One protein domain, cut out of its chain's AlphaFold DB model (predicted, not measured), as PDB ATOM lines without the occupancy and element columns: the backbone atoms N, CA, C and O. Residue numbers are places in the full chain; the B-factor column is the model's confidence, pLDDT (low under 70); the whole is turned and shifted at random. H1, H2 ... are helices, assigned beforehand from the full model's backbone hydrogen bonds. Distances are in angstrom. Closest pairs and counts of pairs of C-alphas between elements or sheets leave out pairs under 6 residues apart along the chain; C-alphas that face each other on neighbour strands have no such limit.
ATOM      1  N   TRP A   6     154.303 -57.109  56.848       93.69
ATOM      2  CA  TRP A   6     154.331 -56.892  55.399       93.69
ATOM      3  C   TRP A   6     153.585 -55.614  55.008       93.69
ATOM      4  O   TRP A   6     154.147 -54.776  54.309       93.69
ATOM      5  N   LEU A   7     152.405 -55.362  55.583       93.19
ATOM      6  CA  LEU A   7     151.689 -54.103  55.359       93.19
ATOM      7  C   LEU A   7     152.494 -52.873  55.814       93.19
ATOM      8  O   LEU A   7     152.433 -51.829  55.168       93.19
ATOM      9  N   ILE A   8     153.274 -52.969  56.897       88.81
ATOM     10  CA  ILE A   8     154.179 -51.882  57.324       88.81
ATOM     11  C   ILE A   8     155.244 -51.586  56.247       88.81
ATOM     12  O   ILE A   8     155.640 -50.435  56.092       88.81
ATOM     13  N   ARG A   9     155.680 -52.599  55.482       90.12
ATOM     14  CA  ARG A   9     156.631 -52.461  54.362       90.12
ATOM     15  C   ARG A   9     156.007 -51.922  53.067       90.12
ATOM     16  O   ARG A   9     156.753 -51.637  52.140       90.12
ATOM     17  N   GLY A  10     154.684 -51.769  53.005       86.75
ATOM     18  CA  GLY A  10     153.969 -51.150  51.882       86.75
ATOM     19  C   GLY A  10     152.892 -52.037  51.258       86.75
ATOM     20  O   GLY A  10     151.870 -51.516  50.828       86.75
ATOM     21  N   HIS A  11     153.062 -53.362  51.269       88.44
ATOM     22  CA  HIS A  11     152.094 -54.292  50.685       88.44
ATOM     23  C   HIS A  11     152.081 -55.638  51.423       88.44
ATOM     24  O   HIS A  11     153.116 -56.141  51.862       88.44
ATOM     25  N   CYS A  12     150.896 -56.231  51.552       93.44
ATOM     26  CA  CYS A  12     150.684 -57.577  52.069       93.44
ATOM     27  C   CYS A  12     149.935 -58.386  51.007       93.44
ATOM     28  O   CYS A  12     148.998 -57.872  50.412       93.44
ATOM     29  N   ARG A  13     150.323 -59.652  50.809       93.06
ATOM     30  CA  ARG A  13     149.721 -60.559  49.811       93.06
ATOM     31  C   ARG A  13     148.307 -61.050  50.164       93.06
ATOM     32  O   ARG A  13     147.726 -61.794  49.386       93.06
ATOM     33  N   PHE A  14     147.812 -60.705  51.348       91.19
ATOM     34  CA  PHE A  14     146.506 -61.101  51.868       91.19
ATOM     35  C   PHE A  14     145.682 -59.849  52.149       91.19
ATOM     36  O   PHE A  14     146.245 -58.825  52.538       91.19
ATOM     37  N   ASP A  15     144.365 -59.943  52.022       87.81
ATOM     38  CA  ASP A  15     143.449 -58.861  52.373       87.81
ATOM     39  C   ASP A  15     143.344 -58.671  53.889       87.81
ATOM     40  O   ASP A  15     143.735 -59.527  54.687       87.81
ATOM     41  N   ALA A  16     142.763 -57.547  54.312       84.38
ATOM     42  CA  ALA A  16     142.601 -57.221  55.731       84.38
ATOM     43  C   ALA A  16     141.782 -58.262  56.523       84.38
ATOM     44  O   ALA A  16     142.005 -58.408  57.721       84.38
ATOM     45  N   GLY A  17     140.869 -58.988  55.863       86.88
ATOM     46  CA  GLY A  17     140.080 -60.067  56.469       86.88
ATOM     47  C   GLY A  17     140.718 -61.462  56.399       86.88
ATOM     48  O   GLY A  17     140.352 -62.326  57.188       86.88
ATOM     49  N   SER A  18     141.671 -61.694  55.487       90.88
ATOM     50  CA  SER A  18     142.339 -62.997  55.307       90.88
ATOM     51  C   SER A  18     143.752 -63.045  55.900       90.88
ATOM     52  O   SER A  18     144.312 -64.125  56.100       90.88
ATOM     53  N   CYS A  19     144.339 -61.897  56.251       92.81
ATOM     54  CA  CYS A  19     145.605 -61.859  56.968       92.81
ATOM     55  C   CYS A  19     145.441 -62.254  58.447       92.81
ATOM     56  O   CYS A  19     144.655 -61.675  59.191       92.81
ATOM     57  N   ARG A  20     146.298 -63.164  58.928       93.62
ATOM     58  CA  ARG A  20     146.433 -63.529  60.358       93.62
ATOM     59  C   ARG A  20     146.834 -62.351  61.275       93.62
ATOM     60  O   ARG A  20     146.801 -62.475  62.500       93.62
ATOM     61  N   TYR A  21     147.256 -61.226  60.704       92.81
ATOM     62  CA  TYR A  21     147.717 -60.038  61.416       92.81
ATOM     63  C   TYR A  21     146.841 -58.837  61.066       92.81
ATOM     64  O   TYR A  21     146.393 -58.714  59.930       92.81
ATOM     65  N   SER A  22     146.648 -57.916  62.014       92.94
ATOM     66  CA  SER A  22     145.846 -56.716  61.766       92.94
ATOM     67  C   SER A  22     146.441 -55.885  60.634       92.94
ATOM     68  O   SER A  22     147.664 -55.718  60.552       92.94
ATOM     69  N   HIS A  23     145.569 -55.358  59.780       92.19
ATOM     70  CA  HIS A  23     145.908 -54.392  58.740       92.19
ATOM     71  C   HIS A  23     145.560 -52.950  59.128       92.19
ATOM     72  O   HIS A  23     146.071 -52.010  58.520       92.19
ATOM     73  N   ASP A  24     144.761 -52.750  60.175       92.44
ATOM     74  CA  ASP A  24     144.514 -51.413  60.690       92.44
ATOM     75  C   ASP A  24     145.738 -50.909  61.466       92.44
ATOM     76  O   ASP A  24     146.168 -51.510  62.452       92.44
ATOM     77  N   ARG A  25     146.313 -49.796  60.998       91.69
ATOM     78  CA  ARG A  25     147.429 -49.106  61.656       91.69
ATOM     79  C   ARG A  25     146.941 -48.202  62.794       91.69
ATOM     80  O   ARG A  25     147.704 -47.979  63.734       91.69
ATOM     81  N   SER A  26     145.692 -47.732  62.742       91.00
ATOM     82  CA  SER A  26     145.115 -46.823  63.733       91.00
ATOM     83  C   SER A  26     144.852 -47.521  65.070       91.00
ATOM     84  O   SER A  26     145.198 -46.957  66.102       91.00
ATOM     85  N   ALA A  27     144.443 -48.795  65.080       90.31
ATOM     86  CA  ALA A  27     144.379 -49.638  66.281       90.31
ATOM     87  C   ALA A  27     145.704 -49.775  67.068       90.31
ATOM     88  O   ALA A  27     145.703 -50.320  68.174       90.31
ATOM     89  N   PHE A  28     146.842 -49.313  66.531       92.50
ATOM     90  CA  PHE A  28     148.133 -49.337  67.219       92.50
ATOM     91  C   PHE A  28     148.583 -47.925  67.620       92.50
ATOM     92  O   PHE A  28     148.531 -46.999  66.809       92.50
ATOM     93  N   PRO A  29     149.089 -47.746  68.854       93.75
ATOM     94  CA  PRO A  29     149.518 -46.444  69.346       93.75
ATOM     95  C   PRO A  29     150.768 -45.933  68.627       93.75
ATOM     96  O   PRO A  29     151.735 -46.664  68.389       93.75
ATOM     97  N   CYS A  30     150.790 -44.632  68.354       93.88
ATOM     98  CA  CYS A  30     151.942 -43.951  67.787       93.88
ATOM     99  C   CYS A  30     153.150 -44.006  68.728       93.88
ATOM    100  O   CYS A  30     153.119 -43.501  69.853       93.88
ATOM    101  N   ARG A  31     154.264 -44.542  68.221       92.88
ATOM    102  CA  ARG A  31     155.523 -44.644  68.966       92.88
ATOM    103  C   ARG A  31     156.059 -43.278  69.414       92.88
ATOM    104  O   ARG A  31     156.512 -43.155  70.549       92.88
ATOM    105  N   SER A  32     155.989 -42.257  68.559       94.19
ATOM    106  CA  SER A  32     156.441 -40.902  68.909       94.19
ATOM    107  C   SER A  32     155.595 -40.303  70.031       94.19
ATOM    108  O   SER A  32     156.152 -39.850  71.025       94.19
ATOM    109  N   MET A  33     154.265 -40.399  69.928       94.69
ATOM    110  CA  MET A  33     153.347 -39.904  70.957       94.69
ATOM    111  C   MET A  33     153.545 -40.631  72.298       94.69
ATOM    112  O   MET A  33     153.619 -40.001  73.348       94.69
ATOM    113  N   MET A  34     153.718 -41.956  72.266       91.94
ATOM    114  CA  MET A  34     153.894 -42.778  73.467       91.94
ATOM    115  C   MET A  34     155.175 -42.455  74.251       91.94
ATOM    116  O   MET A  34     155.127 -42.432  75.483       91.94
ATOM    117  N   TYR A  35     156.299 -42.215  73.565       90.25
ATOM    118  CA  TYR A  35     157.598 -41.986  74.214       90.25
ATOM    119  C   TYR A  35     157.978 -40.507  74.377       90.25
ATOM    120  O   TYR A  35     158.691 -40.183  75.318       90.25
ATOM    121  N   LYS A  36     157.535 -39.614  73.481       93.44
ATOM    122  CA  LYS A  36     157.890 -38.180  73.493       93.44
ATOM    123  C   LYS A  36     156.731 -37.252  73.875       93.44
ATOM    124  O   LYS A  36     156.917 -36.040  73.879       93.44
ATOM    125  N   GLY A  37     155.525 -37.783  74.098       91.94
ATOM    126  CA  GLY A  37     154.318 -36.982  74.357       91.94
ATOM    127  C   GLY A  37     153.847 -36.131  73.169       91.94
ATOM    128  O   GLY A  37     152.917 -35.348  73.308       91.94
ATOM    129  N   SER A  38     154.488 -36.259  72.004       94.06
ATOM    130  CA  SER A  38     154.187 -35.481  70.802       94.06
ATOM    131  C   SER A  38     154.558 -36.259  69.538       94.06
ATOM    132  O   SER A  38     155.423 -37.142  69.540       94.06
ATOM    133  N   CYS A  39     153.893 -35.946  68.427       96.00
ATOM    134  CA  CYS A  39     154.161 -36.559  67.131       96.00
ATOM    135  C   CYS A  39     154.230 -35.493  66.040       96.00
ATOM    136  O   CYS A  39     153.239 -34.819  65.770       96.00
ATOM    137  N   ALA A  40     155.370 -35.409  65.349       94.62
ATOM    138  CA  ALA A  40     155.595 -34.455  64.261       94.62
ATOM    139  C   ALA A  40     154.624 -34.607  63.069       94.62
ATOM    140  O   ALA A  40     154.496 -33.690  62.271       94.62
ATOM    141  N   LYS A  41     153.929 -35.749  62.943       94.44
ATOM    142  CA  LYS A  41     152.905 -35.968  61.904       94.44
ATOM    143  C   LYS A  41     151.525 -35.411  62.273       94.44
ATOM    144  O   LYS A  41     150.640 -35.412  61.422       94.44
ATOM    145  N   GLY A  42     151.327 -34.975  63.522       91.06
ATOM    146  CA  GLY A  42     150.059 -34.427  64.002       91.06
ATOM    147  C   GLY A  42     148.868 -35.335  63.683       91.06
ATOM    148  O   GLY A  42     148.889 -36.529  63.978       91.06
ATOM    149  N   ILE A  43     147.847 -34.761  63.049       89.25
ATOM    150  CA  ILE A  43     146.599 -35.441  62.672       89.25
ATOM    151  C   ILE A  43     146.825 -36.467  61.541       89.25
ATOM    152  O   ILE A  43     146.155 -37.493  61.495       89.25
ATOM    153  N   HIS A  44     147.829 -36.273  60.679       92.25
ATOM    154  CA  HIS A  44     148.139 -37.168  59.551       92.25
ATOM    155  C   HIS A  44     148.965 -38.409  59.951       92.25
ATOM    156  O   HIS A  44     149.605 -39.058  59.117       92.25
ATOM    157  N   CYS A  45     149.003 -38.753  61.239       94.31
ATOM    158  CA  CYS A  45     149.659 -39.964  61.708       94.31
ATOM    159  C   CYS A  45     148.767 -41.191  61.466       94.31
ATOM    160  O   CYS A  45     147.663 -41.270  61.987       94.31
ATOM    161  N   HIS A  46     149.272 -42.203  60.753       93.12
ATOM    162  CA  HIS A  46     148.548 -43.469  60.548       93.12
ATOM    163  C   HIS A  46     148.424 -44.350  61.810       93.12
ATOM    164  O   HIS A  46     147.876 -45.444  61.721       93.12
ATOM    165  N   PHE A  47     148.981 -43.926  62.946       94.00
ATOM    166  CA  PHE A  47     148.938 -44.629  64.230       94.00
ATOM    167  C   PHE A  47     148.184 -43.774  65.247       94.00
ATOM    168  O   PHE A  47     148.358 -42.554  65.251       94.00
ATOM    169  N   SER A  48     147.412 -44.399  66.136       94.25
ATOM    170  CA  SER A  48     146.552 -43.670  67.070       94.25
ATOM    171  C   SER A  48     147.326 -42.749  68.021       94.25
ATOM    172  O   SER A  48     148.389 -43.089  68.559       94.25
ATOM    173  N   HIS A  49     146.744 -41.567  68.220       94.75
ATOM    174  CA  HIS A  49     147.091 -40.585  69.246       94.75
ATOM    175  C   HIS A  49     146.060 -40.535  70.385       94.75
ATOM    176  O   HIS A  49     146.200 -39.702  71.275       94.75
ATOM    177  N   ASP A  50     145.049 -41.409  70.370       93.75
ATOM    178  CA  ASP A  50     144.036 -41.493  71.421       93.75
ATOM    179  C   ASP A  50     144.699 -41.851  72.767       93.75
ATOM    180  O   ASP A  50     145.373 -42.890  72.860       93.75
ATOM    181  N   PRO A  51     144.515 -41.025  73.818       90.69
ATOM    182  CA  PRO A  51     144.956 -41.333  75.171       90.69
ATOM    183  C   PRO A  51     144.569 -42.737  75.651       90.69
ATOM    184  O   PRO A  51     145.385 -43.356  76.331       90.69
ATOM    185  N   SER A  52     143.399 -43.267  75.270       91.44
ATOM    186  CA  SER A  52     142.913 -44.587  75.703       91.44
ATOM    187  C   SER A  52     143.764 -45.747  75.158       91.44
ATOM    188  O   SER A  52     144.115 -46.687  75.876       91.44
ATOM    189  N   VAL A  53     144.179 -45.649  73.891       91.50
ATOM    190  CA  VAL A  53     145.042 -46.636  73.223       91.50
ATOM    191  C   VAL A  53     146.477 -46.527  73.747       91.50
ATOM    192  O   VAL A  53     147.185 -47.532  73.863       91.50
ATOM    193  N   LEU A  54     146.913 -45.311  74.090       91.62
ATOM    194  CA  LEU A  54     148.239 -45.033  74.641       91.62
ATOM    195  C   LEU A  54     148.386 -45.518  76.092       91.62
ATOM    196  O   LEU A  54     149.399 -46.150  76.397       91.62
ATOM    197  N   SER A  55     147.405 -45.266  76.968       91.12
ATOM    198  CA  SER A  55     147.404 -45.758  78.354       91.12
ATOM    199  C   SER A  55     147.349 -47.280  78.383       91.12
ATOM    200  O   SER A  55     148.307 -47.902  78.835       91.12
ATOM    201  N   GLY A  56     146.355 -47.896  77.738       91.62
ATOM    202  CA  GLY A  56     146.198 -49.353  77.726       91.62
ATOM    203  C   GLY A  56     147.385 -50.115  77.116       91.62
ATOM    204  O   GLY A  56     147.560 -51.305  77.386       91.62
ATOM    205  N   GLN A  57     148.227 -49.463  76.304       91.38
ATOM    206  CA  GLN A  57     149.502 -50.026  75.850       91.38
ATOM    207  C   GLN A  57     150.634 -49.847  76.875       91.38
ATOM    208  O   GLN A  57     151.434 -50.772  77.024       91.38
ATOM    209  N   ARG A  58     150.716 -48.706  77.581       90.81
ATOM    210  CA  ARG A  58     151.650 -48.528  78.709       90.81
ATOM    211  C   ARG A  58     151.335 -49.506  79.832       90.81
ATOM    212  O   ARG A  58     152.253 -50.183  80.276       90.81
ATOM    213  N   ASP A  59     150.068 -49.669  80.190       92.62
ATOM    214  CA  ASP A  59     149.627 -50.575  81.254       92.62
ATOM    215  C   ASP A  59     149.987 -52.027  80.914       92.62
ATOM    216  O   ASP A  59     150.580 -52.735  81.725       92.62
ATOM    217  N   ARG A  60     149.754 -52.458  79.662       90.75
ATOM    218  CA  ARG A  60     150.204 -53.773  79.168       90.75
ATOM    219  C   ARG A  60     151.729 -53.923  79.155       90.75
ATOM    220  O   ARG A  60     152.227 -55.009  79.441       90.75
ATOM    221  N   ALA A  61     152.480 -52.870  78.833       89.94
ATOM    222  CA  ALA A  61     153.943 -52.902  78.881       89.94
ATOM    223  C   ALA A  61     154.469 -52.970  80.327       89.94
ATOM    224  O   ALA A  61     155.399 -53.730  80.599       89.94
ATOM    225  N   GLN A  62     153.845 -52.235  81.250       92.06
ATOM    226  CA  GLN A  62     154.164 -52.237  82.673       92.06
ATOM    227  C   GLN A  62     153.824 -53.589  83.306       92.06
ATOM    228  O   GLN A  62     154.700 -54.184  83.929       92.06
ATOM    229  N   ALA A  63     152.629 -54.134  83.060       93.50
ATOM    230  CA  ALA A  63     152.240 -55.478  83.487       93.50
ATOM    231  C   ALA A  63     153.231 -56.542  82.985       93.50
ATOM    232  O   ALA A  63     153.753 -57.312  83.784       93.50
ATOM    233  N   ALA A  64     153.603 -56.513  81.699       92.25
ATOM    234  CA  ALA A  64     154.601 -57.432  81.145       92.25
ATOM    235  C   ALA A  64     156.033 -57.190  81.680       92.25
ATOM    236  O   ALA A  64     156.896 -58.063  81.555       92.25
ATOM    237  N   SER A  65     156.339 -56.014  82.237       91.50
ATOM    238  CA  SER A  65     157.612 -55.764  82.931       91.50
ATOM    239  C   SER A  65     157.586 -56.290  84.370       91.50
ATOM    240  O   SER A  65     158.548 -56.928  84.788       91.50
ATOM    241  N   ALA A  66     156.466 -56.125  85.079       93.56
ATOM    242  CA  ALA A  66     156.243 -56.674  86.414       93.56
ATOM    243  C   ALA A  66     156.200 -58.212  86.395       93.56
ATOM    244  O   ALA A  66     156.858 -58.852  87.209       93.56
ATOM    245  N   GLU A  67     155.524 -58.810  85.409       92.31
ATOM    246  CA  GLU A  67     155.534 -60.255  85.159       92.31
ATOM    247  C   GLU A  67     156.973 -60.768  85.007       92.31
ATOM    248  O   GLU A  67     157.394 -61.633  85.769       92.31
ATOM    249  N   ARG A  68     157.784 -60.157  84.128       92.06
ATOM    250  CA  ARG A  68     159.204 -60.528  83.969       92.06
ATOM    251  C   ARG A  68     160.042 -60.301  85.227       92.06
ATOM    252  O   ARG A  68     160.936 -61.099  85.489       92.06
ATOM    253  N   ALA A  69     159.779 -59.249  86.000       90.12
ATOM    254  CA  ALA A  69     160.482 -59.000  87.259       90.12
ATOM    255  C   ALA A  69     160.174 -60.098  88.292       90.12
ATOM    256  O   ALA A  69     161.094 -60.663  88.884       90.12
ATOM    257  N   THR A  70     158.899 -60.479  88.436       90.06
ATOM    258  CA  THR A  70     158.518 -61.615  89.288       90.06
ATOM    259  C   THR A  70     159.075 -62.933  88.745       90.06
ATOM    260  O   THR A  70     159.603 -63.721  89.520       90.06
ATOM    261  N   GLU A  71     159.074 -63.171  87.429       89.44
ATOM    262  CA  GLU A  71     159.692 -64.358  86.822       89.44
ATOM    263  C   GLU A  71     161.196 -64.440  87.134       89.44
ATOM    264  O   GLU A  71     161.701 -65.510  87.478       89.44
ATOM    265  N   GLN A  72     161.921 -63.318  87.076       88.12
ATOM    266  CA  GLN A  72     163.332 -63.251  87.466       88.12
ATOM    267  C   GLN A  72     163.526 -63.555  88.958       88.12
ATOM    268  O   GLN A  72     164.421 -64.332  89.299       88.12
ATOM    269  N   GLN A  73     162.659 -63.038  89.834       89.44
ATOM    270  CA  GLN A  73     162.647 -63.370  91.262       89.44
ATOM    271  C   GLN A  73     162.403 -64.874  91.491       89.44
ATOM    272  O   GLN A  73     163.190 -65.524  92.180       89.44
ATOM    273  N   TRP A  74     161.386 -65.463  90.852       82.00
ATOM    274  CA  TRP A  74     161.113 -66.903  90.912       82.00
ATOM    275  C   TRP A  74     162.289 -67.730  90.374       82.00
ATOM    276  O   TRP A  74     162.640 -68.746  90.969       82.00
ATOM    277  N   ARG A  75     162.947 -67.307  89.287       80.88
ATOM    278  CA  ARG A  75     164.145 -67.977  88.745       80.88
ATOM    279  C   ARG A  75     165.356 -67.872  89.675       80.88
ATOM    280  O   ARG A  75     166.161 -68.803  89.692       80.88
ATOM    281  N   GLY A  76     165.478 -66.793  90.446       83.06
ATOM    282  CA  GLY A  76     166.439 -66.677  91.543       83.06
ATOM    283  C   GLY A  76     166.143 -67.689  92.651       83.06
ATOM    284  O   GLY A  76     166.998 -68.510  92.983       83.06
ATOM    285  N   GLU A  77     164.902 -67.710  93.141       81.12
ATOM    286  CA  GLU A  77     164.465 -68.601  94.223       81.12
ATOM    287  C   GLU A  77     164.563 -70.091  93.847       81.12
ATOM    288  O   GLU A  77     165.039 -70.913  94.622       81.12
ATOM    289  N   GLN A  78     164.217 -70.471  92.615       76.44
ATOM    290  CA  GLN A  78     164.395 -71.849  92.129       76.44
ATOM    291  C   GLN A  78     165.871 -72.292  92.093       76.44
ATOM    292  O   GLN A  78     166.166 -73.488  92.058       76.44
ATOM    293  N   ARG A  79     166.821 -71.348  92.099       81.19
ATOM    294  CA  ARG A  79     168.265 -71.628  92.126       81.19
ATOM    295  C   ARG A  79     168.871 -71.508  93.526       81.19
ATOM    296  O   ARG A  79     170.066 -71.814  93.642       81.19
ATOM    297  N   SER A  80     168.087 -71.142  94.549       88.19
ATOM    298  CA  SER A  80     168.551 -70.977  95.929       88.19
ATOM    299  C   SER A  80     169.180 -72.269  96.466       88.19
ATOM    300  O   SER A  80     168.757 -73.388  96.150       88.19
ATOM    301  N   LEU A  81     170.265 -72.130  97.238       85.19
ATOM    302  CA  LEU A  81     170.977 -73.281  97.798       85.19
ATOM    303  C   LEU A  81     170.077 -74.049  98.773       85.19
ATOM    304  O   LEU A  81     170.017 -75.274  98.699       85.19
TER     305      LEU A  81
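This is residues 6 to 81 of the 260 residues of the protein "C3H1-type domain-containing protein" of Phytophthora kernoviae (UniProt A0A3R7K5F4). A small body of looped chain, holding the short helix H1, has one long helix, H2, for an arm: H2 begins at the body, and its residues 59 to 77 stick out from it together with the end, residues 78 to 81. The arm makes the long axis of an elongated outline spanning 56 by 33 by 19 A. The printed part has 76 residues, with H1 and then H2 along the chain and no named strand; the class is all helix, though under half of the residues, 33 of the 76, are in named elements. The whole is extended, with a radius of gyration of the C-alphas of 17.8 A.

Residues 6 to 30 hold no named element, and their C-alphas lie 7 to 23 A from the mean of all C-alphas. H1, residues 31 to 36, and H2, residues 51 to 77, are close but not clearly touching, with 1 pair of C-alphas within 8 A, those of Met 34 and Leu 54, 6.2 A apart. Their lines are about perpendicular, at 82 degrees. Every O i to N i+4 pair is within hydrogen-bond range in H1 and H2.

H1 runs from C-alpha 31 at (155.523, -44.644, 68.966) to C-alpha 36, 8.2 A away. H2 runs 38.6 A, from C-alpha 51 at (144.956, -41.333, 75.171) to C-alpha 77 at (164.465, -68.601, 94.223).

The C-alphas of His 44 and Leu 81, the two farthest apart, are 57.3 A from each other. Without residues 59 to 81, which stand free, the body spans 34 by 22 by 15 A. The link from H1 to H2 is long, with 14 residues. The printed part has no cut, its mean pLDDT is 90.8, and no printed residue is under 70.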